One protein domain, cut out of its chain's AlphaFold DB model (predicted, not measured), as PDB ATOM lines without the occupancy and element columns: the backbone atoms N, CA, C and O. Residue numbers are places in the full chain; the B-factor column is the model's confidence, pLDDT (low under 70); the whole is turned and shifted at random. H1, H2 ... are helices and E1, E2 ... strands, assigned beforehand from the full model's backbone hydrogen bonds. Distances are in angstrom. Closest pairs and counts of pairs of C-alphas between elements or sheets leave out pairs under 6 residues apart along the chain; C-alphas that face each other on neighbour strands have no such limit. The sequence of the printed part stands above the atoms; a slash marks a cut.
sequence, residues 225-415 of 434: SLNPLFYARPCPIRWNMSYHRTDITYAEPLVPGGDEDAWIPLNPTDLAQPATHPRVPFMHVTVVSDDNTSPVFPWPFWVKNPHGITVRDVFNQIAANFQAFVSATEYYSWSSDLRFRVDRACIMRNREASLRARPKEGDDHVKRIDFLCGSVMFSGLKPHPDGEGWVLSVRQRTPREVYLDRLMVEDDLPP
ATOM      1  N   SER A 225     257.139 224.929 317.821       94.81
ATOM      2  CA  SER A 225     256.475 225.849 316.901       94.81
ATOM      3  C   SER A 225     255.103 225.284 316.553       94.81
ATOM      4  O   SER A 225     254.990 224.163 316.062       94.81
ATOM      5  N   LEU A 226     254.049 226.055 316.796       94.94
ATOM      6  CA  LEU A 226     252.679 225.689 316.446       94.94
ATOM      7  C   LEU A 226     252.405 225.988 314.959       94.94
ATOM      8  O   LEU A 226     252.921 226.970 314.426       94.94
ATOM      9  N   ASN A 227     251.587 225.171 314.291       95.69
ATOM     10  CA  ASN A 227     251.149 225.460 312.924       95.69
ATOM     11  C   ASN A 227     250.421 226.822 312.877       95.69
ATOM     12  O   ASN A 227     249.546 227.054 313.718       95.69
ATOM     13  N   PRO A 228     250.716 227.704 311.900       93.12
ATOM     14  CA  PRO A 228     250.074 229.012 311.781       93.12
ATOM     15  C   PRO A 228     248.543 228.988 311.776       93.12
ATOM     16  O   PRO A 228     247.932 229.926 312.279       93.12
ATOM     17  N   LEU A 229     247.912 227.912 311.285       93.56
ATOM     18  CA  LEU A 229     246.455 227.732 311.329       93.56
ATOM     19  C   LEU A 229     245.893 227.712 312.760       93.56
ATOM     20  O   LEU A 229     244.706 227.935 312.967       93.56
ATOM     21  N   PHE A 230     246.726 227.477 313.768       95.38
ATOM     22  CA  PHE A 230     246.316 227.463 315.165       95.38
ATOM     23  C   PHE A 230     246.743 228.710 315.941       95.38
ATOM     24  O   PHE A 230     246.534 228.756 317.149       95.38
ATOM     25  N   TYR A 231     247.315 229.734 315.308       91.44
ATOM     26  CA  TYR A 231     247.666 230.961 316.023       91.44
ATOM     27  C   TYR A 231     246.430 231.659 316.586       91.44
ATOM     28  O   TYR A 231     245.396 231.749 315.932       91.44
ATOM     29  N   ALA A 232     246.541 232.165 317.815       82.81
ATOM     30  CA  ALA A 232     245.408 232.791 318.481       82.81
ATOM     31  C   ALA A 232     245.125 234.221 317.999       82.81
ATOM     32  O   ALA A 232     243.969 234.648 317.985       82.81
ATOM     33  N   ARG A 233     246.164 234.985 317.624       79.88
ATOM     34  CA  ARG A 233     246.035 236.388 317.197       79.88
ATOM     35  C   ARG A 233     247.098 236.780 316.152       79.88
ATOM     36  O   ARG A 233     248.281 236.704 316.476       79.88
ATOM     37  N   PRO A 234     246.687 237.254 314.960       79.50
ATOM     38  CA  PRO A 234     245.340 237.097 314.400       79.50
ATOM     39  C   PRO A 234     245.026 235.604 314.195       79.50
ATOM     40  O   PRO A 234     245.888 234.860 313.737       79.50
ATOM     41  N   CYS A 235     243.816 235.160 314.558       83.94
ATOM     42  CA  CYS A 235     243.377 233.790 314.278       83.94
ATOM     43  C   CYS A 235     243.017 233.687 312.794       83.94
ATOM     44  O   CYS A 235     242.056 234.337 312.379       83.94
ATOM     45  N   PRO A 236     243.752 232.900 311.985       87.31
ATOM     46  CA  PRO A 236     243.469 232.808 310.557       87.31
ATOM     47  C   PRO A 236     242.239 231.944 310.273       87.31
ATOM     48  O   PRO A 236     241.695 232.015 309.180       87.31
ATOM     49  N   ILE A 237     241.806 231.127 311.237       93.38
ATOM     50  CA  ILE A 237     240.673 230.216 311.101       93.38
ATOM     51  C   ILE A 237     239.372 230.912 311.478       93.38
ATOM     52  O   ILE A 237     239.259 231.526 312.543       93.38
ATOM     53  N   ARG A 238     238.357 230.709 310.643       94.06
ATOM     54  CA  ARG A 238     236.953 230.935 310.962       94.06
ATOM     55  C   ARG A 238     236.270 229.579 311.059       94.06
ATOM     56  O   ARG A 238     236.103 228.867 310.075       94.06
ATOM     57  N   TRP A 239     235.873 229.220 312.275       96.00
ATOM     58  CA  TRP A 239     235.133 227.990 312.521       96.00
ATOM     59  C   TRP A 239     234.242 228.128 313.745       96.00
ATOM     60  O   TRP A 239     234.723 228.397 314.845       96.00
ATOM     61  N   ASN A 240     232.945 227.913 313.550       96.00
ATOM     62  CA  ASN A 240     232.016 227.688 314.645       96.00
ATOM     63  C   ASN A 240     232.060 226.202 315.018       96.00
ATOM     64  O   ASN A 240     231.667 225.346 314.225       96.00
ATOM     65  N   MET A 241     232.527 225.893 316.225       96.81
ATOM     66  CA  MET A 241     232.729 224.515 316.684       96.81
ATOM     67  C   MET A 241     231.418 223.734 316.877       96.81
ATOM     68  O   MET A 241     231.456 222.513 317.049       96.81
ATOM     69  N   SER A 242     230.257 224.405 316.833       94.19
ATOM     70  CA  SER A 242     228.957 223.726 316.776       94.19
ATOM     71  C   SER A 242     228.659 223.130 315.392       94.19
ATOM     72  O   SER A 242     227.796 222.259 315.283       94.19
ATOM     73  N   TYR A 243     229.367 223.567 314.346       92.50
ATOM     74  CA  TYR A 243     229.171 223.128 312.967       92.50
ATOM     75  C   TYR A 243     230.080 221.953 312.577       92.50
ATOM     76  O   TYR A 243     230.905 221.474 313.359       92.50
ATOM     77  N   HIS A 244     229.912 221.462 311.342       92.12
ATOM     78  CA  HIS A 244     230.699 220.335 310.857       92.12
ATOM     79  C   HIS A 244     232.118 220.802 310.502       92.12
ATOM     80  O   HIS A 244     232.354 221.962 310.177       92.12
ATOM     81  N   ARG A 245     233.091 219.892 310.551       93.19
ATOM     82  CA  ARG A 245     234.512 220.212 310.317       93.19
ATOM     83  C   ARG A 245     234.830 220.601 308.871       93.19
ATOM     84  O   ARG A 245     235.888 221.150 308.603       93.19
ATOM     85  N   THR A 246     233.929 220.309 307.939       90.62
ATOM     86  CA  THR A 246     234.014 220.776 306.545       90.62
ATOM     87  C   THR A 246     233.774 222.274 306.418       90.62
ATOM     88  O   THR A 246     234.167 222.858 305.418       90.62
ATOM     89  N   ASP A 247     233.171 222.890 307.437       91.75
ATOM     90  CA  ASP A 247     232.811 224.309 307.448       91.75
ATOM     91  C   ASP A 247     233.978 225.178 307.963       91.75
ATOM     92  O   ASP A 247     233.815 226.376 308.189       91.75
ATOM     93  N   ILE A 248     235.153 224.574 308.194       94.50
ATOM     94  CA  ILE A 248     236.361 225.288 308.607       94.50
ATOM     95  C   ILE A 248     236.925 226.024 307.398       94.50
ATOM     96  O   ILE A 248     237.366 225.409 306.421       94.50
ATOM     97  N   THR A 249     236.975 227.346 307.505       93.31
ATOM     98  CA  THR A 249     237.625 228.202 306.520       93.31
ATOM     99  C   THR A 249     238.783 228.956 307.152       93.31
ATOM    100  O   THR A 249     238.891 229.079 308.376       93.31
ATOM    101  N   TYR A 250     239.681 229.454 306.313       90.38
ATOM    102  CA  TYR A 250     240.768 230.314 306.733       90.38
ATOM    103  C   TYR A 250     240.875 231.532 305.825       90.38
ATOM    104  O   TYR A 250     240.572 231.462 304.633       90.38
ATOM    105  N   ALA A 251     241.290 232.651 306.403       83.88
ATOM    106  CA  ALA A 251     241.684 233.825 305.648       83.88
ATOM    107  C   ALA A 251     243.177 233.711 305.345       83.88
ATOM    108  O   ALA A 251     243.995 233.493 306.248       83.88
ATOM    109  N   GLU A 252     243.558 233.880 304.081       72.94
ATOM    110  CA  GLU A 252     244.953 234.198 303.808       72.94
ATOM    111  C   GLU A 252     245.211 235.633 304.250       72.94
ATOM    112  O   GLU A 252     244.454 236.520 303.855       72.94
ATOM    113  N   PRO A 253     246.258 235.889 305.058       61.03
ATOM    114  CA  PRO A 253     246.602 237.246 305.435       61.03
ATOM    115  C   PRO A 253     246.786 238.067 304.156       61.03
ATOM    116  O   PRO A 253     247.602 237.739 303.285       61.03
ATOM    117  N   LEU A 254     245.903 239.058 304.072       51.53
ATOM    118  CA  LEU A 254     245.550 239.907 302.950       51.53
ATOM    119  C   LEU A 254     246.749 240.208 302.051       51.53
ATOM    120  O   LEU A 254     247.734 240.816 302.469       51.53
ATOM    121  N   VAL A 255     246.631 239.837 300.774       54.00
ATOM    122  CA  VAL A 255     247.284 240.636 299.733       54.00
ATOM    123  C   VAL A 255     246.805 242.077 299.967       54.00
ATOM    124  O   VAL A 255     245.599 242.253 300.136       54.00
ATOM    125  N   PRO A 256     247.677 243.095 300.047       54.53
ATOM    126  CA  PRO A 256     247.225 244.477 300.173       54.53
ATOM    127  C   PRO A 256     246.193 244.794 299.076       54.53
ATOM    128  O   PRO A 256     246.508 244.677 297.894       54.53
ATOM    129  N   GLY A 257     244.955 245.118 299.467       60.72
ATOM    130  CA  GLY A 257     243.823 245.325 298.547       60.72
ATOM    131  C   GLY A 257     242.975 244.082 298.226       60.72
ATOM    132  O   GLY A 257     242.080 244.162 297.390       60.72
ATOM    133  N   GLY A 258     243.243 242.943 298.862       61.72
ATOM    134  CA  GLY A 258     242.387 241.761 298.812       61.72
ATOM    135  C   GLY A 258     241.086 241.982 299.576       61.72
ATOM    136  O   GLY A 258     241.058 242.693 300.577       61.72
ATOM    137  N   ASP A 259     240.017 241.363 299.088       66.69
ATOM    138  CA  ASP A 259     238.722 241.356 299.757       66.69
ATOM    139  C   ASP A 259     238.856 240.683 301.135       66.69
ATOM    140  O   ASP A 259     239.258 239.518 301.224       66.69
ATOM    141  N   GLU A 260     238.544 241.413 302.210       67.62
ATOM    142  CA  GLU A 260     238.520 240.876 303.579       67.62
ATOM    143  C   GLU A 260     237.538 239.705 303.737       67.62
ATOM    144  O   GLU A 260     237.601 238.982 304.733       67.62
ATOM    145  N   ASP A 261     236.655 239.497 302.759       67.56
ATOM    146  CA  ASP A 261     235.666 238.424 302.742       67.56
ATOM    147  C   ASP A 261     236.116 237.142 302.023       67.56
ATOM    148  O   ASP A 261     235.357 236.169 301.972       67.56
ATOM    149  N   ALA A 262     237.348 237.070 301.509       78.50
ATOM    150  CA  ALA A 262     237.847 235.875 300.826       78.50
ATOM    151  C   ALA A 262     238.236 234.747 301.810       78.50
ATOM    152  O   ALA A 262     239.412 234.495 302.082       78.50
ATOM    153  N   TRP A 263     237.234 234.034 302.327       84.88
ATOM    154  CA  TRP A 263     237.411 232.841 303.159       84.88
ATOM    155  C   TRP A 263     237.593 231.584 302.303       84.88
ATOM    156  O   TRP A 263     236.744 231.252 301.476       84.88
ATOM    157  N   ILE A 264     238.680 230.845 302.531       87.44
ATOM    158  CA  ILE A 264     239.021 229.634 301.775       87.44
ATOM    159  C   ILE A 264     238.737 228.400 302.641       87.44
ATOM    160  O   ILE A 264     239.248 228.325 303.760       87.44
ATOM    161  N   PRO A 265     237.955 227.412 302.173       91.19
ATOM    162  CA  PRO A 265     237.792 226.145 302.883       91.19
ATOM    163  C   PRO A 265     239.115 225.390 303.028       91.19
ATOM    164  O   PRO A 265     239.893 225.301 302.073       91.19
ATOM    165  N   LEU A 266     239.358 224.791 304.200       92.62
ATOM    166  CA  LEU A 266     240.496 223.886 304.363       92.62
ATOM    167  C   LEU A 266     240.303 222.647 303.486       92.62
ATOM    168  O   LEU A 266     239.320 221.915 303.613       92.62
ATOM    169  N   ASN A 267     241.271 222.375 302.621       92.75
ATOM    170  CA  ASN A 267     241.266 221.174 301.789       92.75
ATOM    171  C   ASN A 267     242.067 220.036 302.462       92.75
ATOM    172  O   ASN A 267     242.701 220.228 303.507       92.75
ATOM    173  N   PRO A 268     242.059 218.816 301.892       95.31
ATOM    174  CA  PRO A 268     242.796 217.689 302.454       95.31
ATOM    175  C   PRO A 268     244.294 217.935 302.662       95.31
ATOM    176  O   PRO A 268     244.860 217.332 303.573       95.31
ATOM    177  N   THR A 269     244.910 218.809 301.867       94.62
ATOM    178  CA  THR A 269     246.330 219.152 301.958       94.62
ATOM    179  C   THR A 269     246.636 220.061 303.147       94.62
ATOM    180  O   THR A 269     247.603 219.797 303.861       94.62
ATOM    181  N   ASP A 270     245.777 221.043 303.444       94.62
ATOM    182  CA  ASP A 270     245.868 221.840 304.680       94.62
ATOM    183  C   ASP A 270     245.738 220.962 305.922       94.62
ATOM    184  O   ASP A 270     246.533 221.033 306.858       94.62
ATOM    185  N   LEU A 271     244.739 220.082 305.903       96.62
ATOM    186  CA  LEU A 271     244.434 219.180 307.006       96.62
ATOM    187  C   LEU A 271     245.559 218.163 307.268       96.62
ATOM    188  O   LEU A 271     245.660 217.646 308.379       96.62
ATOM    189  N   ALA A 272     246.396 217.869 306.273       97.12
ATOM    190  CA  ALA A 272     247.529 216.952 306.399       97.12
ATOM    191  C   ALA A 272     248.814 217.607 306.913       97.12
ATOM    192  O   ALA A 272     249.777 216.896 307.211       97.12
ATOM    193  N   GLN A 273     248.846 218.938 307.029       96.62
ATOM    194  CA  GLN A 273     249.980 219.618 307.640       96.62
ATOM    195  C   GLN A 273     250.154 219.150 309.094       96.62
ATOM    196  O   GLN A 273     249.163 218.835 309.765       96.62
ATOM    197  N   PRO A 274     251.384 219.118 309.631       97.88
ATOM    198  CA  PRO A 274     251.599 218.793 311.030       97.88
ATOM    199  C   PRO A 274     251.048 219.915 311.908       97.88
ATOM    200  O   PRO A 274     251.015 221.075 311.494       97.88
ATOM    201  N   ALA A 275     250.611 219.585 313.121       97.81
ATOM    202  CA  ALA A 275     250.119 220.582 314.069       97.81
ATOM    203  C   ALA A 275     251.255 221.342 314.767       97.81
ATOM    204  O   ALA A 275     251.063 222.486 315.173       97.81
ATOM    205  N   THR A 276     252.430 220.722 314.899       97.75
ATOM    206  CA  THR A 276     253.608 221.294 315.559       97.75
ATOM    207  C   THR A 276     254.894 220.948 314.810       97.75
ATOM    208  O   THR A 276     254.932 219.991 314.031       97.75
ATOM    209  N   HIS A 277     255.949 221.712 315.087       96.75
ATOM    210  CA  HIS A 277     257.321 221.427 314.696       96.75
ATOM    211  C   HIS A 277     258.268 221.591 315.907       96.75
ATOM    212  O   HIS A 277     258.263 222.664 316.515       96.75
ATOM    213  N   PRO A 278     259.098 220.584 316.240       96.56
ATOM    214  CA  PRO A 278     259.072 219.232 315.680       96.56
ATOM    215  C   PRO A 278     257.705 218.553 315.867       96.56
ATOM    216  O   PRO A 278     256.844 218.998 316.637       96.56
ATOM    217  N   ARG A 279     257.464 217.496 315.089       97.19
ATOM    218  CA  ARG A 279     256.203 216.750 315.143       97.19
ATOM    219  C   ARG A 279     256.128 216.020 316.481       97.19
ATOM    220  O   ARG A 279     257.092 215.374 316.880       97.19
ATOM    221  N   VAL A 280     254.979 216.080 317.150       97.19
ATOM    222  CA  VAL A 280     254.744 215.338 318.399       97.19
ATOM    223  C   VAL A 280     253.602 214.347 318.242       97.19
ATOM    224  O   VAL A 280     252.664 214.621 317.487       97.19
ATOM    225  N   PRO A 281     253.644 213.196 318.932       97.69
ATOM    226  CA  PRO A 281     252.602 212.196 318.797       97.69
ATOM    227  C   PRO A 281     251.445 212.393 319.784       97.69
ATOM    228  O   PRO A 281     250.370 211.832 319.567       97.69
ATOM    229  N   PHE A 282     251.629 213.195 320.839       97.75
ATOM    230  CA  PHE A 282     250.590 213.516 321.820       97.75
ATOM    231  C   PHE A 282     250.497 215.028 322.054       97.75
ATOM    232  O   PHE A 282     251.500 215.732 322.087       97.75
ATOM    233  N   MET A 283     249.274 215.523 322.224       98.00
ATOM    234  CA  MET A 283     248.976 216.912 322.569       98.00
ATOM    235  C   MET A 283     247.839 216.909 323.585       98.00
ATOM    236  O   MET A 283     246.777 216.350 323.319       98.00
ATOM    237  N   HIS A 284     248.053 217.522 324.746       97.50
ATOM    238  CA  HIS A 284     247.045 217.610 325.801       97.50
ATOM    239  C   HIS A 284     246.434 219.006 325.828       97.50
ATOM    240  O   HIS A 284     247.143 219.970 326.104       97.50
ATOM    241  N   VAL A 285     245.137 219.123 325.556       97.00
ATOM    242  CA  VAL A 285     244.396 220.379 325.719       97.00
ATOM    243  C   VAL A 285     243.768 220.364 327.106       97.00
ATOM    244  O   VAL A 285     242.874 219.563 327.381       97.00
ATOM    245  N   THR A 286     244.276 221.217 327.990       94.44
ATOM    246  CA  THR A 286     243.957 221.214 329.426       94.44
ATOM    247  C   THR A 286     242.926 222.262 329.801       94.44
ATOM    248  O   THR A 286     242.161 222.064 330.744       94.44
ATOM    249  N   VAL A 287     242.898 223.375 329.071       92.69
ATOM    250  CA  VAL A 287     242.090 224.546 329.407       92.69
ATOM    251  C   VAL A 287     241.464 225.126 328.149       92.69
ATOM    252  O   VAL A 287     242.051 225.100 327.069       92.69
ATOM    253  N   VAL A 288     240.272 225.689 328.312       93.50
ATOM    254  CA  VAL A 288     239.650 226.571 327.329       93.50
ATOM    255  C   VAL A 288     239.723 227.980 327.887       93.50
ATOM    256  O   VAL A 288     239.194 228.233 328.967       93.50
ATOM    257  N   SER A 289     240.406 228.886 327.192       89.38
ATOM    258  CA  SER A 289     240.334 230.303 327.525       89.38
ATOM    259  C   SER A 289     239.102 230.892 326.850       89.38
ATOM    260  O   SER A 289     239.105 231.103 325.635       89.38
ATOM    261  N   ASP A 290     238.082 231.142 327.656       77.94
ATOM    262  CA  ASP A 290     236.959 232.017 327.346       77.94
ATOM    263  C   ASP A 290     237.022 233.203 328.315       77.94
ATOM    264  O   ASP A 290     237.381 233.029 329.481       77.94
ATOM    265  N   ASP A 291     236.669 234.400 327.852       61.62
ATOM    266  CA  ASP A 291     236.677 235.603 328.693       61.62
ATOM    267  C   ASP A 291     235.572 235.552 329.776       61.62
ATOM    268  O   ASP A 291     235.607 236.327 330.729       61.62
ATOM    269  N   ASN A 292     234.602 234.626 329.661       58.06
ATOM    270  CA  ASN A 292     233.329 234.680 330.391       58.06
ATOM    271  C   ASN A 292     232.888 233.403 331.140       58.06
ATOM    272  O   ASN A 292     231.790 233.398 331.715       58.06
ATOM    273  N   THR A 293     233.666 232.315 331.179       58.94
ATOM    274  CA  THR A 293     233.215 231.066 331.832       58.94
ATOM    275  C   THR A 293     234.249 230.407 332.746       58.94
ATOM    276  O   THR A 293     235.448 230.568 332.576       58.94
ATOM    277  N   SER A 294     233.709 229.729 333.774       60.38
ATOM    278  CA  SER A 294     234.316 228.865 334.805       60.38
ATOM    279  C   SER A 294     235.856 228.793 334.865       60.38
ATOM    280  O   SER A 294     236.481 228.386 333.891       60.38
ATOM    281  N   PRO A 295     236.486 228.987 336.044       63.81
ATOM    282  CA  PRO A 295     237.946 228.923 336.187       63.81
ATOM    283  C   PRO A 295     238.556 227.545 335.877       63.81
ATOM    284  O   PRO A 295     239.778 227.417 335.838       63.81
ATOM    285  N   VAL A 296     237.731 226.506 335.707       81.69
ATOM    286  CA  VAL A 296     238.170 225.141 335.410       81.69
ATOM    287  C   VAL A 296     237.397 224.607 334.212       81.69
ATOM    288  O   VAL A 296     236.163 224.547 334.240       81.69
ATOM    289  N   PHE A 297     238.135 224.188 333.185       86.56
ATOM    290  CA  PHE A 297     237.611 223.454 332.041       86.56
ATOM    291  C   PHE A 297     237.425 221.973 332.423       86.56
ATOM    292  O   PHE A 297     238.408 221.309 332.755       86.56
ATOM    293  N   PRO A 298     236.192 221.431 332.414       91.38
ATOM    294  CA  PRO A 298     235.928 220.105 332.978       91.38
ATOM    295  C   PRO A 298     236.299 218.937 332.054       91.38
ATOM    296  O   PRO A 298     236.333 217.798 332.515       91.38
ATOM    297  N   TRP A 299     236.582 219.192 330.771       95.94
ATOM    298  CA  TRP A 299     236.788 218.139 329.767       95.94
ATOM    299  C   TRP A 299     238.135 218.257 329.050       95.94
ATOM    300  O   TRP A 299     238.150 218.436 327.827       95.94
ATOM    301  N   PRO A 300     239.269 218.159 329.771       95.94
ATOM    302  CA  PRO A 300     240.565 218.083 329.119       95.94
ATOM    303  C   PRO A 300     240.609 216.859 328.199       95.94
ATOM    304  O   PRO A 300     240.011 215.818 328.489       95.94
ATOM    305  N   PHE A 301     241.316 216.972 327.081       97.94
ATOM    306  CA  PHE A 301     241.382 215.896 326.099       97.94
ATOM    307  C   PHE A 301     242.758 215.787 325.455       97.94
ATOM    308  O   PHE A 301     243.531 216.741 325.385       97.94
ATOM    309  N   TRP A 302     243.048 214.588 324.958       98.12
ATOM    310  CA  TRP A 302     244.285 214.279 324.256       98.12
ATOM    311  C   TRP A 302     244.029 214.145 322.764       98.12
ATOM    312  O   TRP A 302     243.138 213.402 322.359       98.12
ATOM    313  N   VAL A 303     244.865 214.790 321.961       98.44
ATOM    314  CA  VAL A 303     245.051 214.458 320.549       98.44
ATOM    315  C   VAL A 303     246.204 213.464 320.475       98.44
ATOM    316  O   VAL A 303     247.246 213.680 321.099       98.44
ATOM    317  N   LYS A 304     246.014 212.348 319.767       98.00
ATOM    318  CA  LYS A 304     247.004 211.268 319.684       98.00
ATOM    319  C   LYS A 304     247.186 210.831 318.237       98.00
ATOM    320  O   LYS A 304     246.212 210.479 317.582       98.00
ATOM    321  N   ASN A 305     248.428 210.810 317.774       97.44
ATOM    322  CA  ASN A 305     248.819 210.231 316.497       97.44
ATOM    323  C   ASN A 305     250.285 209.776 316.606       97.44
ATOM    324  O   ASN A 305     251.167 210.630 316.598       97.44
ATOM    325  N   PRO A 306     250.582 208.465 316.694       96.25
ATOM    326  CA  PRO A 306     251.950 207.973 316.897       96.25
ATOM    327  C   PRO A 306     252.917 208.396 315.786       96.25
ATOM    328  O   PRO A 306     254.124 208.414 315.992       96.25
ATOM    329  N   HIS A 307     252.400 208.774 314.618       95.50
ATOM    330  CA  HIS A 307     253.200 209.217 313.486       95.50
ATOM    331  C   HIS A 307     253.387 210.732 313.424       95.50
ATOM    332  O   HIS A 307     254.020 211.209 312.486       95.50
ATOM    333  N   GLY A 308     252.870 211.477 314.403       96.75
ATOM    334  CA  GLY A 308     252.921 212.933 314.487       96.75
ATOM    335  C   GLY A 308     251.575 213.569 314.161       96.75
ATOM    336  O   GLY A 308     251.051 213.383 313.063       96.75
ATOM    337  N   ILE A 309     251.052 214.345 315.111       98.06
ATOM    338  CA  ILE A 309     249.736 214.991 315.056       98.06
ATOM    339  C   ILE A 309     249.636 215.941 313.864       98.06
ATOM    340  O   ILE A 309     250.519 216.770 313.626       98.06
ATOM    341  N   THR A 310     248.522 215.838 313.146       98.25
ATOM    342  CA  THR A 310     248.169 216.702 312.015       98.25
ATOM    343  C   THR A 310     247.135 217.755 312.401       98.25
ATOM    344  O   THR A 310     246.470 217.662 313.435       98.25
ATOM    345  N   VAL A 311     246.955 218.752 311.534       98.06
ATOM    346  CA  VAL A 311     245.893 219.756 311.664       98.06
ATOM    347  C   VAL A 311     244.512 219.088 311.729       98.06
ATOM    348  O   VAL A 311     243.679 219.453 312.564       98.06
ATOM    349  N   ARG A 312     244.288 218.054 310.905       98.06
ATOM    350  CA  ARG A 312     243.072 217.230 310.921       98.06
ATOM    351  C   ARG A 312     242.808 216.624 312.290       98.06
ATOM    352  O   ARG A 312     241.679 216.697 312.765       98.06
ATOM    353  N   ASP A 313     243.823 216.019 312.903       98.50
ATOM    354  CA  ASP A 313     243.680 215.311 314.179       98.50
ATOM    355  C   ASP A 313     243.225 216.263 315.287       98.50
ATOM    356  O   ASP A 313     242.328 215.933 316.062       98.50
ATOM    357  N   VAL A 314     243.788 217.474 315.319       98.44
ATOM    358  CA  VAL A 314     243.431 218.506 316.300       98.44
ATOM    359  C   VAL A 314     241.976 218.942 316.135       98.44
ATOM    360  O   VAL A 314     241.207 218.869 317.095       98.44
ATOM    361  N   PHE A 315     241.552 219.333 314.929       98.31
ATOM    362  CA  PHE A 315     240.154 219.718 314.688       98.31
ATOM    363  C   PHE A 315     239.182 218.555 314.910       98.31
ATOM    364  O   PHE A 315     238.081 218.743 315.441       98.31
ATOM    365  N   ASN A 316     239.593 217.332 314.565       97.81
ATOM    366  CA  ASN A 316     238.821 216.129 314.841       97.81
ATOM    367  C   ASN A 316     238.610 215.928 316.342       97.81
ATOM    368  O   ASN A 316     237.493 215.665 316.794       97.81
ATOM    369  N   GLN A 317     239.654 216.099 317.136       98.38
ATOM    370  CA  GLN A 317     239.537 215.905 318.568       98.38
ATOM    371  C   GLN A 317     238.749 217.036 319.244       98.38
ATOM    372  O   GLN A 317     237.929 216.752 320.116       98.38
ATOM    373  N   ILE A 318     238.924 218.291 318.807       98.00
ATOM    374  CA  ILE A 318     238.137 219.435 319.295       98.00
ATOM    375  C   ILE A 318     236.647 219.185 319.052       98.00
ATOM    376  O   ILE A 318     235.862 219.187 320.000       98.00
ATOM    377  N   ALA A 319     236.245 218.910 317.806       97.38
ATOM    378  CA  ALA A 319     234.829 218.698 317.518       97.38
ATOM    379  C   ALA A 319     234.287 217.436 318.206       97.38
ATOM    380  O   ALA A 319     233.190 217.483 318.743       97.38
ATOM    381  N   ALA A 320     235.050 216.339 318.288       97.50
ATOM    382  CA  ALA A 320     234.603 215.158 319.032       97.50
ATOM    383  C   ALA A 320     234.364 215.475 320.520       97.50
ATOM    384  O   ALA A 320     233.363 215.044 321.087       97.50
ATOM    385  N   ASN A 321     235.244 216.266 321.141       97.81
ATOM    386  CA  ASN A 321     235.096 216.650 322.539       97.81
ATOM    387  C   ASN A 321     233.875 217.550 322.770       97.81
ATOM    388  O   ASN A 321     233.129 217.315 323.713       97.81
ATOM    389  N   PHE A 322     233.653 218.565 321.933       97.06
ATOM    390  CA  PHE A 322     232.566 219.528 322.143       97.06
ATOM    391  C   PHE A 322     231.191 219.048 321.664       97.06
ATOM    392  O   PHE A 322     230.176 219.532 322.164       97.06
ATOM    393  N   GLN A 323     231.142 218.082 320.748       95.88
ATOM    394  CA  GLN A 323     229.891 217.481 320.279       95.88
ATOM    395  C   GLN A 323     229.369 216.372 321.205       95.88
ATOM    396  O   GLN A 323     228.236 215.929 321.041       95.88
ATOM    397  N   ALA A 324     230.156 215.933 322.193       96.19
ATOM    398  CA  ALA A 324     229.693 214.968 323.182       96.19
ATOM    399  C   ALA A 324     228.583 215.556 324.071       96.19
ATOM    400  O   ALA A 324     228.626 216.731 324.453       96.19
ATOM    401  N   PHE A 325     227.609 214.721 324.432       96.75
ATOM    402  CA  PHE A 325     226.543 215.090 325.360       96.75
ATOM    403  C   PHE A 325     227.069 215.289 326.777       96.75
ATOM    404  O   PHE A 325     228.021 214.638 327.216       96.75
ATOM    405  N   VAL A 326     226.408 216.183 327.500       96.38
ATOM    406  CA  VAL A 326     226.616 216.370 328.932       96.38
ATOM    407  C   VAL A 326     225.714 215.389 329.667       96.38
ATOM    408  O   VAL A 326     224.511 215.326 329.414       96.38
ATOM    409  N   SER A 327     226.284 214.615 330.589       95.94
ATOM    410  CA  SER A 327     225.482 213.708 331.413       95.94
ATOM    411  C   SER A 327     224.567 214.490 332.360       95.94
ATOM    412  O   SER A 327     224.905 215.581 332.819       95.94
ATOM    413  N   ALA A 328     223.426 213.904 332.733       95.94
ATOM    414  CA  ALA A 328     222.520 214.524 333.700       95.94
ATOM    415  C   ALA A 328     223.240 214.875 335.016       95.94
ATOM    416  O   ALA A 328     223.048 215.957 335.562       95.94
ATOM    417  N   THR A 329     224.125 213.999 335.506       96.44
ATOM    418  CA  THR A 329     224.897 214.241 336.734       96.44
ATOM    419  C   THR A 329     225.843 215.437 336.607       96.44
ATOM    420  O   THR A 329     225.895 216.254 337.526       96.44
ATOM    421  N   GLU A 330     226.562 215.575 335.486       95.31
ATOM    422  CA  GLU A 330     227.399 216.754 335.223       95.31
ATOM    423  C   GLU A 330     226.542 218.020 335.166       95.31
ATOM    424  O   GLU A 330     226.827 218.980 335.880       95.31
ATOM    425  N   TYR A 331     225.456 217.998 334.393       95.56
ATOM    426  CA  TYR A 331     224.556 219.136 334.224       95.56
ATOM    427  C   TYR A 331     223.954 219.604 335.561       95.56
ATOM    428  O   TYR A 331     223.998 220.790 335.900       95.56
ATOM    429  N   TYR A 332     223.450 218.680 336.384       96.06
ATOM    430  CA  TYR A 332     222.881 219.016 337.692       96.06
ATOM    431  C   TYR A 332     223.929 219.405 338.748       96.06
ATOM    432  O   TYR A 332     223.557 220.011 339.755       96.06
ATOM    433  N   SER A 333     225.218 219.122 338.522       94.06
ATOM    434  CA  SER A 333     226.308 219.581 339.397       94.06
ATOM    435  C   SER A 333     226.619 221.077 339.253       94.06
ATOM    436  O   SER A 333     227.246 221.665 340.137       94.06
ATOM    437  N   TRP A 334     226.178 221.703 338.160       93.81
ATOM    438  CA  TRP A 334     226.390 223.122 337.897       93.81
ATOM    439  C   TRP A 334     225.455 224.019 338.709       93.81
ATOM    440  O   TRP A 334     224.387 223.603 339.168       93.81
ATOM    441  N   SER A 335     225.841 225.291 338.856       92.94
ATOM    442  CA  SER A 335     224.958 226.308 339.429       92.94
ATOM    443  C   SER A 335     223.727 226.526 338.545       92.94
ATOM    444  O   SER A 335     223.781 226.350 337.324       92.94
ATOM    445  N   SER A 336     222.615 226.946 339.152       95.00
ATOM    446  CA  SER A 336     221.381 227.253 338.418       95.00
ATOM    447  C   SER A 336     221.599 228.304 337.324       95.00
ATOM    448  O   SER A 336     221.097 228.126 336.219       95.00
ATOM    449  N   ASP A 337     222.416 229.328 337.587       93.25
ATOM    450  CA  ASP A 337     222.729 230.374 336.604       93.25
ATOM    451  C   ASP A 337     223.496 229.834 335.394       93.25
ATOM    452  O   ASP A 337     223.282 230.269 334.262       93.25
ATOM    453  N   LEU A 338     224.419 228.889 335.613       91.75
ATOM    454  CA  LEU A 338     225.142 228.255 334.516       91.75
ATOM    455  C   LEU A 338     224.205 227.361 333.706       91.75
ATOM    456  O   LEU A 338     224.180 227.491 332.488       91.75
ATOM    457  N   ARG A 339     223.385 226.531 334.366       94.88
ATOM    458  CA  ARG A 339     222.375 225.704 333.686       94.88
ATOM    459  C   ARG A 339     221.459 226.539 332.795       94.88
ATOM    460  O   ARG A 339     221.355 226.241 331.615       94.88
ATOM    461  N   PHE A 340     220.912 227.638 333.314       95.00
ATOM    462  CA  PHE A 340     220.054 228.538 332.542       95.00
ATOM    463  C   PHE A 340     220.747 229.085 331.280       95.00
ATOM    464  O   PHE A 340     220.160 229.108 330.196       95.00
ATOM    465  N   ARG A 341     222.015 229.507 331.390       94.06
ATOM    466  CA  ARG A 341     222.787 229.982 330.228       94.06
ATOM    467  C   ARG A 341     223.068 228.869 329.219       94.06
ATOM    468  O   ARG A 341     222.977 229.118 328.018       94.06
ATOM    469  N   VAL A 342     223.378 227.666 329.696       94.62
ATOM    470  CA  VAL A 342     223.626 226.496 328.849       94.62
ATOM    471  C   VAL A 342     222.357 226.048 328.128       94.62
ATOM    472  O   VAL A 342     222.408 225.802 326.926       94.62
ATOM    473  N   ASP A 343     221.208 226.027 328.804       95.56
ATOM    474  CA  ASP A 343     219.918 225.702 328.184       95.56
ATOM    475  C   ASP A 343     219.600 226.677 327.054       95.56
ATOM    476  O   ASP A 343     219.230 226.275 325.950       95.56
ATOM    477  N   ARG A 344     219.821 227.976 327.290       95.06
ATOM    478  CA  ARG A 344     219.656 228.998 326.255       95.06
ATOM    479  C   ARG A 344     220.592 228.756 325.068       95.06
ATOM    480  O   ARG A 344     220.157 228.901 323.928       95.06
ATOM    481  N   ALA A 345     221.853 228.399 325.312       94.19
ATOM    482  CA  ALA A 345     222.807 228.081 324.249       94.19
ATOM    483  C   ALA A 345     222.384 226.836 323.449       94.19
ATOM    484  O   ALA A 345     222.410 226.883 322.219       94.19
ATOM    485  N   CYS A 346     221.901 225.789 324.125       94.94
ATOM    486  CA  CYS A 346     221.355 224.578 323.510       94.94
ATOM    487  C   CYS A 346     220.159 224.896 322.597       94.94
ATOM    488  O   CYS A 346     220.165 224.543 321.417       94.94
ATOM    489  N   ILE A 347     219.178 225.663 323.093       92.94
ATOM    490  CA  ILE A 347     218.008 226.093 322.307       92.94
ATOM    491  C   ILE A 347     218.446 226.873 321.061       92.94
ATOM    492  O   ILE A 347     217.948 226.626 319.960       92.94
ATOM    493  N   MET A 348     219.390 227.805 321.213       91.12
ATOM    494  CA  MET A 348     219.916 228.586 320.090       91.12
ATOM    495  C   MET A 348     220.613 227.695 319.058       91.12
ATOM    496  O   MET A 348     220.333 227.822 317.866       91.12
ATOM    497  N   ARG A 349     221.461 226.759 319.499       92.44
ATOM    498  CA  ARG A 349     222.127 225.784 318.626       92.44
ATOM    499  C   ARG A 349     221.113 224.930 317.863       92.44
ATOM    500  O   ARG A 349     221.257 224.770 316.654       92.44
ATOM    501  N   ASN A 350     220.078 224.417 318.527       90.19
ATOM    502  CA  ASN A 350     219.058 223.573 317.891       90.19
ATOM    503  C   ASN A 350     218.207 224.348 316.881       90.19
ATOM    504  O   ASN A 350     217.870 223.828 315.812       90.19
ATOM    505  N   ARG A 351     217.914 225.620 317.172       88.19
ATOM    506  CA  ARG A 351     217.253 226.517 316.220       88.19
ATOM    507  C   ARG A 351     218.116 226.748 314.979       88.19
ATOM    508  O   ARG A 351     217.605 226.648 313.869       88.19
ATOM    509  N   GLU A 352     219.409 227.010 315.151       86.94
ATOM    510  CA  GLU A 352     220.352 227.189 314.034       86.94
ATOM    511  C   GLU A 352     220.522 225.909 313.203       86.94
ATOM    512  O   GLU A 352     220.514 225.968 311.974       86.94
ATOM    513  N   ALA A 353     220.611 224.745 313.851       85.88
ATOM    514  CA  ALA A 353     220.681 223.456 313.166       85.88
ATOM    515  C   ALA A 353     219.424 223.183 312.323       85.88
ATOM    516  O   ALA A 353     219.540 222.723 311.187       85.88
ATOM    517  N   SER A 354     218.243 223.537 312.846       84.25
ATOM    518  CA  SER A 354     216.967 223.404 312.130       84.25
ATOM    519  C   SER A 354     216.898 224.294 310.886       84.25
ATOM    520  O   SER A 354     216.369 223.867 309.866       84.25
ATOM    521  N   LEU A 355     217.446 225.514 310.952       83.56
ATOM    522  CA  LEU A 355     217.493 226.426 309.804       83.56
ATOM    523  C   LEU A 355     218.388 225.891 308.681       83.56
ATOM    524  O   LEU A 355     218.077 226.078 307.514       83.56
ATOM    525  N   ARG A 356     219.457 225.165 309.019       80.38
ATOM    526  CA  ARG A 356     220.408 224.582 308.056       80.38
ATOM    527  C   ARG A 356     219.922 223.304 307.373       80.38
ATOM    528  O   ARG A 356     220.743 222.593 306.799       80.38
ATOM    529  N   ALA A 357     218.637 222.966 307.511       76.06
ATOM    530  CA  ALA A 357     218.043 221.715 307.033       76.06
ATOM    531  C   ALA A 357     218.860 220.463 307.408       76.06
ATOM    532  O   ALA A 357     218.788 219.429 306.741       76.06
ATOM    533  N   ARG A 358     219.653 220.536 308.487       68.38
ATOM    534  CA  ARG A 358     220.373 219.365 308.977       68.38
ATOM    535  C   ARG A 358     219.330 218.406 309.533       68.38
ATOM    536  O   ARG A 358     218.346 218.878 310.116       68.38
ATOM    537  N   PRO A 359     219.508 217.085 309.354       66.88
ATOM    538  CA  PRO A 359     218.622 216.120 309.977       66.88
ATOM    539  C   PRO A 359     218.481 216.515 311.439       66.88
ATOM    540  O   PRO A 359     219.492 216.763 312.103       66.88
ATOM    541  N   LYS A 360     217.241 216.625 311.922       63.25
ATOM    542  CA  LYS A 360     217.003 216.641 313.358       63.25
ATOM    543  C   LYS A 360     217.460 215.275 313.859       63.25
ATOM    544  O   LYS A 360     216.664 214.350 313.980       63.25
ATOM    545  N   GLU A 361     218.758 215.134 314.115       58.16
ATOM    546  CA  GLU A 361     219.207 214.300 315.218       58.16
ATOM    547  C   GLU A 361     218.270 214.691 316.366       58.16
ATOM    548  O   GLU A 361     218.028 215.887 316.556       58.16
ATOM    549  N   GLY A 362     217.625 213.736 317.036       62.25
ATOM    550  CA  GLY A 362     216.691 213.995 318.147       62.25
ATOM    551  C   GLY A 362     217.379 214.609 319.379       62.25
ATOM    552  O   GLY A 362     217.049 214.282 320.512       62.25
ATOM    553  N   ASP A 363     218.363 215.468 319.143       64.31
ATOM    554  CA  ASP A 363     219.384 216.009 320.012       64.31
ATOM    555  C   ASP A 363     218.905 217.324 320.629       64.31
ATOM    556  O   ASP A 363     219.573 218.361 320.580       64.31
ATOM    557  N   ASP A 364     217.760 217.259 321.306       79.75
ATOM    558  CA  ASP A 364     217.349 218.286 322.271       79.75
ATOM    559  C   ASP A 364     218.176 218.241 323.569       79.75
ATOM    560  O   ASP A 364     217.921 218.960 324.535       79.75
ATOM    561  N   HIS A 365     219.222 217.417 323.583       92.44
ATOM    562  CA  HIS A 365     220.145 217.273 324.688       92.44
ATOM    563  C   HIS A 365     221.279 218.300 324.641       92.44
ATOM    564  O   HIS A 365     221.816 218.657 323.589       92.44
ATOM    565  N   VAL A 366     221.682 218.725 325.838       95.88
ATOM    566  CA  VAL A 366     222.821 219.615 326.057       95.88
ATOM    567  C   VAL A 366     224.116 218.916 325.640       95.88
ATOM    568  O   VAL A 366     224.437 217.822 326.116       95.88
ATOM    569  N   LYS A 367     224.891 219.574 324.778       96.19
ATOM    570  CA  LYS A 367     226.238 219.161 324.364       96.19
ATOM    571  C   LYS A 367     227.286 219.999 325.091       96.19
ATOM    572  O   LYS A 367     227.013 221.102 325.566       96.19
ATOM    573  N   ARG A 368     228.522 219.506 325.171       96.38
ATOM    574  CA  ARG A 368     229.630 220.219 325.835       96.38
ATOM    575  C   ARG A 368     229.925 221.580 325.203       96.38
ATOM    576  O   ARG A 368     230.399 222.470 325.898       96.38
ATOM    577  N   ILE A 369     229.620 221.773 323.918       95.94
ATOM    578  CA  ILE A 369     229.715 223.082 323.256       95.94
ATOM    579  C   ILE A 369     228.788 224.136 323.880       95.94
ATOM    580  O   ILE A 369     229.162 225.305 323.959       95.94
ATOM    581  N   ASP A 370     227.618 223.731 324.384       95.69
ATOM    582  CA  ASP A 370     226.628 224.643 324.967       95.69
ATOM    583  C   ASP A 370     227.133 225.246 326.292       95.69
ATOM    584  O   ASP A 370     226.752 226.357 326.660       95.69
ATOM    585  N   PHE A 371     228.077 224.566 326.960       95.19
ATOM    586  CA  PHE A 371     228.796 225.071 328.135       95.19
ATOM    587  C   PHE A 371     229.511 226.401 327.868       95.19
ATOM    588  O   PHE A 371     229.623 227.231 328.771       95.19
ATOM    589  N   LEU A 372     229.950 226.636 326.626       94.56
ATOM    590  CA  LEU A 372     230.635 227.869 326.230       94.56
ATOM    591  C   LEU A 372     229.682 229.065 326.074       94.56
ATOM    592  O   LEU A 372     230.127 230.160 325.748       94.56
ATOM    593  N   CYS A 373     228.373 228.883 326.286       93.31
ATOM    594  CA  CYS A 373     227.385 229.965 326.376       93.31
ATOM    595  C   CYS A 373     227.408 230.965 325.194       93.31
ATOM    596  O   CYS A 373     227.114 232.145 325.371       93.31
ATOM    597  N   GLY A 374     227.764 230.507 323.988       90.50
ATOM    598  CA  GLY A 374     227.861 231.338 322.779       90.50
ATOM    599  C   GLY A 374     229.285 231.723 322.348       90.50
ATOM    600  O   GLY A 374     229.460 232.157 321.206       90.50
ATOM    601  N   SER A 375     230.307 231.496 323.180       94.56
ATOM    602  CA  SER A 375     231.727 231.573 322.795       94.56
ATOM    603  C   SER A 375     232.151 230.326 322.008       94.56
ATOM    604  O   SER A 375     232.972 229.530 322.448       94.56
ATOM    605  N   VAL A 376     231.524 230.112 320.852       95.12
ATOM    606  CA  VAL A 376     231.639 228.870 320.064       95.12
ATOM    607  C   VAL A 376     232.617 228.966 318.894       95.12
ATOM    608  O   VAL A 376     232.873 227.963 318.225       95.12
ATOM    609  N   MET A 377     233.174 230.151 318.630       96.31
ATOM    610  CA  MET A 377     234.145 230.331 317.553       96.31
ATOM    611  C   MET A 377     235.529 229.902 318.017       96.31
ATOM    612  O   MET A 377     236.018 230.381 319.043       96.31
ATOM    613  N   PHE A 378     236.182 229.049 317.234       96.69
ATOM    614  CA  PHE A 378     237.594 228.737 317.410       96.69
ATOM    615  C   PHE A 378     238.435 230.010 317.248       96.69
ATOM    616  O   PHE A 378     238.245 230.776 316.302       96.69
ATOM    617  N   SER A 379     239.366 230.233 318.174       95.19
ATOM    618  CA  SER A 379     240.247 231.404 318.207       95.19
ATOM    619  C   SER A 379     241.707 231.020 318.474       95.19
ATOM    620  O   SER A 379     242.447 231.819 319.043       95.19
ATOM    621  N   GLY A 380     242.119 229.810 318.085       95.56
ATOM    622  CA  GLY A 380     243.506 229.345 318.155       95.56
ATOM    623  C   GLY A 380     243.856 228.493 319.376       95.56
ATOM    624  O   GLY A 380     243.029 228.192 320.233       95.56
ATOM    625  N   LEU A 381     245.123 228.095 319.431       96.25
ATOM    626  CA  LEU A 381     245.764 227.359 320.512       96.25
ATOM    627  C   LEU A 381     246.997 228.133 320.983       96.25
ATOM    628  O   LEU A 381     247.655 228.829 320.208       96.25
ATOM    629  N   LYS A 382     247.337 227.987 322.259       94.06
ATOM    630  CA  LYS A 382     248.598 228.484 322.819       94.06
ATOM    631  C   LYS A 382     249.112 227.546 323.911       94.06
ATOM    632  O   LYS A 382     248.294 226.859 324.526       94.06
ATOM    633  N   PRO A 383     250.425 227.508 324.176       93.81
ATOM    634  CA  PRO A 383     250.959 226.800 325.333       93.81
ATOM    635  C   PRO A 383     250.283 227.260 326.628       93.81
ATOM    636  O   PRO A 383     249.981 228.448 326.796       93.81
ATOM    637  N   HIS A 384     250.032 226.326 327.541       91.88
ATOM    638  CA  HIS A 384     249.559 226.673 328.876       91.88
ATOM    639  C   HIS A 384     250.653 227.440 329.644       91.88
ATOM    640  O   HIS A 384     251.815 227.035 329.567       91.88
ATOM    641  N   PRO A 385     250.329 228.518 330.392       87.62
ATOM    642  CA  PRO A 385     251.324 229.285 331.156       87.62
ATOM    643  C   PRO A 385     252.147 228.433 332.130       87.62
ATOM    644  O   PRO A 385     253.335 228.661 332.313       87.62
ATOM    645  N   ASP A 386     251.510 227.417 332.707       85.69
ATOM    646  CA  ASP A 386     252.103 226.464 333.650       85.69
ATOM    647  C   ASP A 386     253.091 225.486 332.976       85.69
ATOM    648  O   ASP A 386     253.643 224.613 333.637       85.69
ATOM    649  N   GLY A 387     253.278 225.580 331.655       83.38
ATOM    650  CA  GLY A 387     254.117 224.685 330.855       83.38
ATOM    651  C   GLY A 387     253.454 223.351 330.499       83.38
ATOM    652  O   GLY A 387     253.931 222.648 329.609       83.38
ATOM    653  N   GLU A 388     252.332 223.010 331.135       86.88
ATOM    654  CA  GLU A 388     251.631 221.743 330.928       86.88
ATOM    655  C   GLU A 388     250.458 221.862 329.940       86.88
ATOM    656  O   GLU A 388     249.368 222.344 330.255       86.88
ATOM    657  N   GLY A 389     250.663 221.335 328.734       93.56
ATOM    658  CA  GLY A 389     249.622 221.221 327.714       93.56
ATOM    659  C   GLY A 389     249.291 222.527 326.987       93.56
ATOM    660  O   GLY A 389     250.103 223.446 326.870       93.56
ATOM    661  N   TRP A 390     248.084 222.570 326.436       95.88
ATOM    662  CA  TRP A 390     247.621 223.601 325.519       95.88
ATOM    663  C   TRP A 390     246.313 224.218 326.001       95.88
ATOM    664  O   TRP A 390     245.427 223.536 326.523       95.88
ATOM    665  N   VAL A 391     246.188 225.519 325.770       95.12
ATOM    666  CA  VAL A 391     244.982 226.307 325.994       95.12
ATOM    667  C   VAL A 391     244.288 226.503 324.655       95.12
ATOM    668  O   VAL A 391     244.872 227.076 323.733       95.12
ATOM    669  N   LEU A 392     243.040 226.056 324.559       96.25
ATOM    670  CA  LEU A 392     242.150 226.347 323.441       96.25
ATOM    671  C   LEU A 392     241.503 227.710 323.646       96.25
ATOM    672  O   LEU A 392     240.757 227.908 324.599       96.25
ATOM    673  N   SER A 393     241.766 228.650 322.750       95.50
ATOM    674  CA  SER A 393     241.113 229.950 322.772       95.50
ATOM    675  C   SER A 393     239.821 229.905 321.974       95.50
ATOM    676  O   SER A 393     239.790 229.435 320.836       95.50
ATOM    677  N   VAL A 394     238.752 230.414 322.579       95.38
ATOM    678  CA  VAL A 394     237.440 230.550 321.947       95.38
ATOM    679  C   VAL A 394     236.974 231.993 322.044       95.38
ATOM    680  O   VAL A 394     237.465 232.760 322.871       95.38
ATOM    681  N   ARG A 395     236.039 232.382 321.183       94.62
ATOM    682  CA  ARG A 395     235.442 233.718 321.209       94.62
ATOM    683  C   ARG A 395     233.982 233.679 320.794       94.62
ATOM    684  O   ARG A 395     233.501 232.706 320.208       94.62
ATOM    685  N   GLN A 396     233.288 234.776 321.052       94.06
ATOM    686  CA  GLN A 396     231.959 234.991 320.503       94.06
ATOM    687  C   GLN A 396     232.025 235.270 318.999       94.06
ATOM    688  O   GLN A 396     233.032 235.747 318.459       94.06
ATOM    689  N   ARG A 397     230.915 234.975 318.320       92.62
ATOM    690  CA  ARG A 397     230.695 235.424 316.946       92.62
ATOM    691  C   ARG A 397     230.609 236.943 316.917       92.62
ATOM    692  O   ARG A 397     229.914 237.548 317.730       92.62
ATOM    693  N   THR A 398     231.278 237.551 315.951       92.25
ATOM    694  CA  THR A 398     231.066 238.960 315.619       92.25
ATOM    695  C   THR A 398     229.705 239.136 314.928       92.25
ATOM    696  O   THR A 398     229.211 238.189 314.309       92.25
ATOM    697  N   PRO A 399     229.091 240.336 314.959       92.12
ATOM    698  CA  PRO A 399     227.854 240.597 314.217       92.12
ATOM    699  C   PRO A 399     227.961 240.260 312.722       92.12
ATOM    700  O   PRO A 399     227.030 239.690 312.155       92.12
ATOM    701  N   ARG A 400     229.123 240.534 312.107       88.12
ATOM    702  CA  ARG A 400     229.422 240.176 310.710       88.12
ATOM    703  C   ARG A 400     229.360 238.667 310.496       88.12
ATOM    704  O   ARG A 400     228.729 238.214 309.553       88.12
ATOM    705  N   GLU A 401     229.957 237.873 311.379       90.88
ATOM    706  CA  GLU A 401     229.920 236.410 311.259       90.88
ATOM    707  C   GLU A 401     228.523 235.832 311.458       90.88
ATOM    708  O   GLU A 401     228.191 234.864 310.783       90.88
ATOM    709  N   VAL A 402     227.707 236.418 312.342       90.81
ATOM    710  CA  VAL A 402     226.294 236.032 312.492       90.81
ATOM    711  C   VAL A 402     225.519 236.322 311.207       90.81
ATOM    712  O   VAL A 402     224.701 235.505 310.797       90.81
ATOM    713  N   TYR A 403     225.776 237.465 310.567       88.44
ATOM    714  CA  TYR A 403     225.164 237.820 309.287       88.44
ATOM    715  C   TYR A 403     225.591 236.866 308.163       88.44
ATOM    716  O   TYR A 403     224.733 236.282 307.508       88.44
ATOM    717  N   LEU A 404     226.897 236.630 308.000       85.88
ATOM    718  CA  LEU A 404     227.426 235.688 307.007       85.88
ATOM    719  C   LEU A 404     226.884 234.271 307.222       85.88
ATOM    720  O   LEU A 404     226.507 233.601 306.269       85.88
ATOM    721  N   ASP A 405     226.794 233.820 308.475       85.69
ATOM    722  CA  ASP A 405     226.222 232.514 308.796       85.69
ATOM    723  C   ASP A 405     224.750 232.390 308.406       85.69
ATOM    724  O   ASP A 405     224.332 231.263 308.173       85.69
ATOM    725  N   ARG A 406     223.981 233.491 308.358       84.81
ATOM    726  CA  ARG A 406     222.583 233.502 307.895       84.81
ATOM    727  C   ARG A 406     222.486 233.471 306.376       84.81
ATOM    728  O   ARG A 406     221.725 232.661 305.865       84.81
ATOM    729  N   LEU A 407     223.292 234.274 305.680       83.56
ATOM    730  CA  LEU A 407     223.323 234.282 304.212       83.56
ATOM    731  C   LEU A 407     223.629 232.894 303.643       83.56
ATOM    732  O   LEU A 407     222.938 232.429 302.747       83.56
ATOM    733  N   MET A 408     224.600 232.191 304.235       79.44
ATOM    734  CA  MET A 408     224.939 230.823 303.821       79.44
ATOM    735  C   MET A 408     223.768 229.843 303.979       79.44
ATOM    736  O   MET A 408     223.711 228.852 303.269       79.44
ATOM    737  N   VAL A 409     222.847 230.086 304.919       77.88
ATOM    738  CA  VAL A 409     221.641 229.255 305.056       77.88
ATOM    739  C   VAL A 409     220.618 229.592 303.983       77.88
ATOM    740  O   VAL A 409     219.972 228.687 303.471       77.88
ATOM    741  N   GLU A 410     220.457 230.871 303.655       77.19
ATOM    742  CA  GLU A 410     219.487 231.327 302.659       77.19
ATOM    743  C   GLU A 410     219.860 230.871 301.242       77.19
ATOM    744  O   GLU A 410     218.973 230.442 300.506       77.19
ATOM    745  N   ASP A 411     221.151 230.878 300.892       73.31
ATOM    746  CA  ASP A 411     221.646 230.421 299.585       73.31
ATOM    747  C   ASP A 411     221.507 228.898 299.379       73.31
ATOM    748  O   ASP A 411     221.345 228.440 298.246       73.31
ATOM    749  N   ASP A 412     221.541 228.112 300.461       66.75
ATOM    750  CA  ASP A 412     221.377 226.651 300.421       66.75
ATOM    751  C   ASP A 412     219.896 226.216 300.364       66.75
ATOM    752  O   ASP A 412     219.599 225.035 300.138       66.75
ATOM    753  N   LEU A 413     218.943 227.138 300.558       61.25
ATOM    754  CA  LEU A 413     217.521 226.826 300.425       61.25
ATOM    755  C   LEU A 413     217.147 226.712 298.940       61.25
ATOM    756  O   LEU A 413     217.503 227.572 298.133       61.25
ATOM    757  N   PRO A 414     216.376 225.683 298.542       62.91
ATOM    758  CA  PRO A 414     215.887 225.604 297.176       62.91
ATOM    759  C   PRO A 414     215.043 226.855 296.851       62.91
ATOM    760  O   PRO A 414     214.373 227.384 297.743       62.91
ATOM    761  N   PRO A 415     215.024 227.340 295.591       65.50
ATOM    762  CA  PRO A 415     214.436 228.640 295.220       65.50
ATOM    763  C   PRO A 415     212.965 228.842 295.623       65.50
ATOM    764  O   PRO A 415     212.472 229.963 295.663       65.50
TER     765      PRO A 415
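This is residues 225 to 415 of the 434 residues of an uncharacterized protein of Auriculariopsis ampla (UniProt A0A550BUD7). A strongly twisted wall of four strands, E4 E3 E6 E5, has helix H2 packed on one face; short H5 packs between the last residues of H2 and the long helix H4. A small hairpin, E1 and E2, lies away from the wall, H1 sits by the first residues of H2, H6 comes near the last residue of H4, and residues 332 to 337, around the turn from H3 into H4, stick out. The printed part has 191 residues, with six named helices and six named strands in the order E1 E2 H1 E3 E4 H2 H3 H4 H5 E5 E6 H6; the larger sheet is mixed, the smaller antiparallel. The class is mixed, helices and strands, with under half of the residues, 92, in named elements. The whole is compact, with a radius of gyration of the C-alphas of 17.1 A and spans of 48 by 43 by 28 A.

Residues 225 to 226 pair with 276 to 277, antiparallel. E1, residues 249 to 251, and E2, residues 263 to 265, form an antiparallel hairpin, with N 250 and O 264 2.8 A apart. H1 is residues 268 to 271. E3, residues 282 to 289, bends by 52 degrees at residue 286; it forms an antiparallel hairpin with E4, residues 301 to 304, where N 303 and O 283 are 2.8 A apart. H2, residues 311 to 323, is on the sheet that these two share with E5, residues 377 to 383, and E6, residues 390 to 395: two layers, a helix on one face of a sheet. The closest C-alphas of E4 and H2 are those of Val 303 and Gln 317, 6.0 A apart. H1 and H2 only just touch, with 3 pairs of C-alphas within 8 A; the closest, Leu 271 and Arg 312, are 4.6 A apart. H3, residues 328 to 333, and H4, residues 336 to 355, are close but not clearly touching, the closest C-alphas being Tyr 331 and Arg 339 at 6.9 A. H5, residues 368 to 372, touches H2 at Phe 322 and Ile 369, C-alphas 4.7 A apart, and H4 at Ala 345 and Asp 370, 5.2 A. E3 and E6 are parallel, with N 289 and O 392 2.8 A apart; E6 and E5 form an antiparallel hairpin, with N 379 and O 393 2.8 A apart. H6, residues 399 to 411, is close to H4 but not clearly touching, at Leu 355 and Val 409, C-alphas 6.9 A apart. In H2, H3 and H4 every O i to N i+4 pair is within hydrogen-bond range; H6 has 8 of 9, H5 0 of 1 but 2 of 2 O i to N i+3 pairs, and H1 is too short for an O i to N i+4 pair.

E1 begins at C-alpha 249, (237.625, 228.202, 306.520). From first to last C-alpha, E3 measures 20.5 A, H2 18.3 A, H4 28.9 A, E5 18.9 A, E6 16.4 A and H6 18.9 A. H6 ends at C-alpha 411, (221.646, 230.421, 299.585).

The two C-alphas farthest apart, of Asp 386 and Pro 415, are 53.9 A apart. The printed part has no cut; the links E1 to E2, E3 to E4 and H4 to H5 are long. The mean pLDDT of the printed part is 88.7, with residues 253 to 261, 291 to 295, 358 to 363 and 412 to 415 under 70.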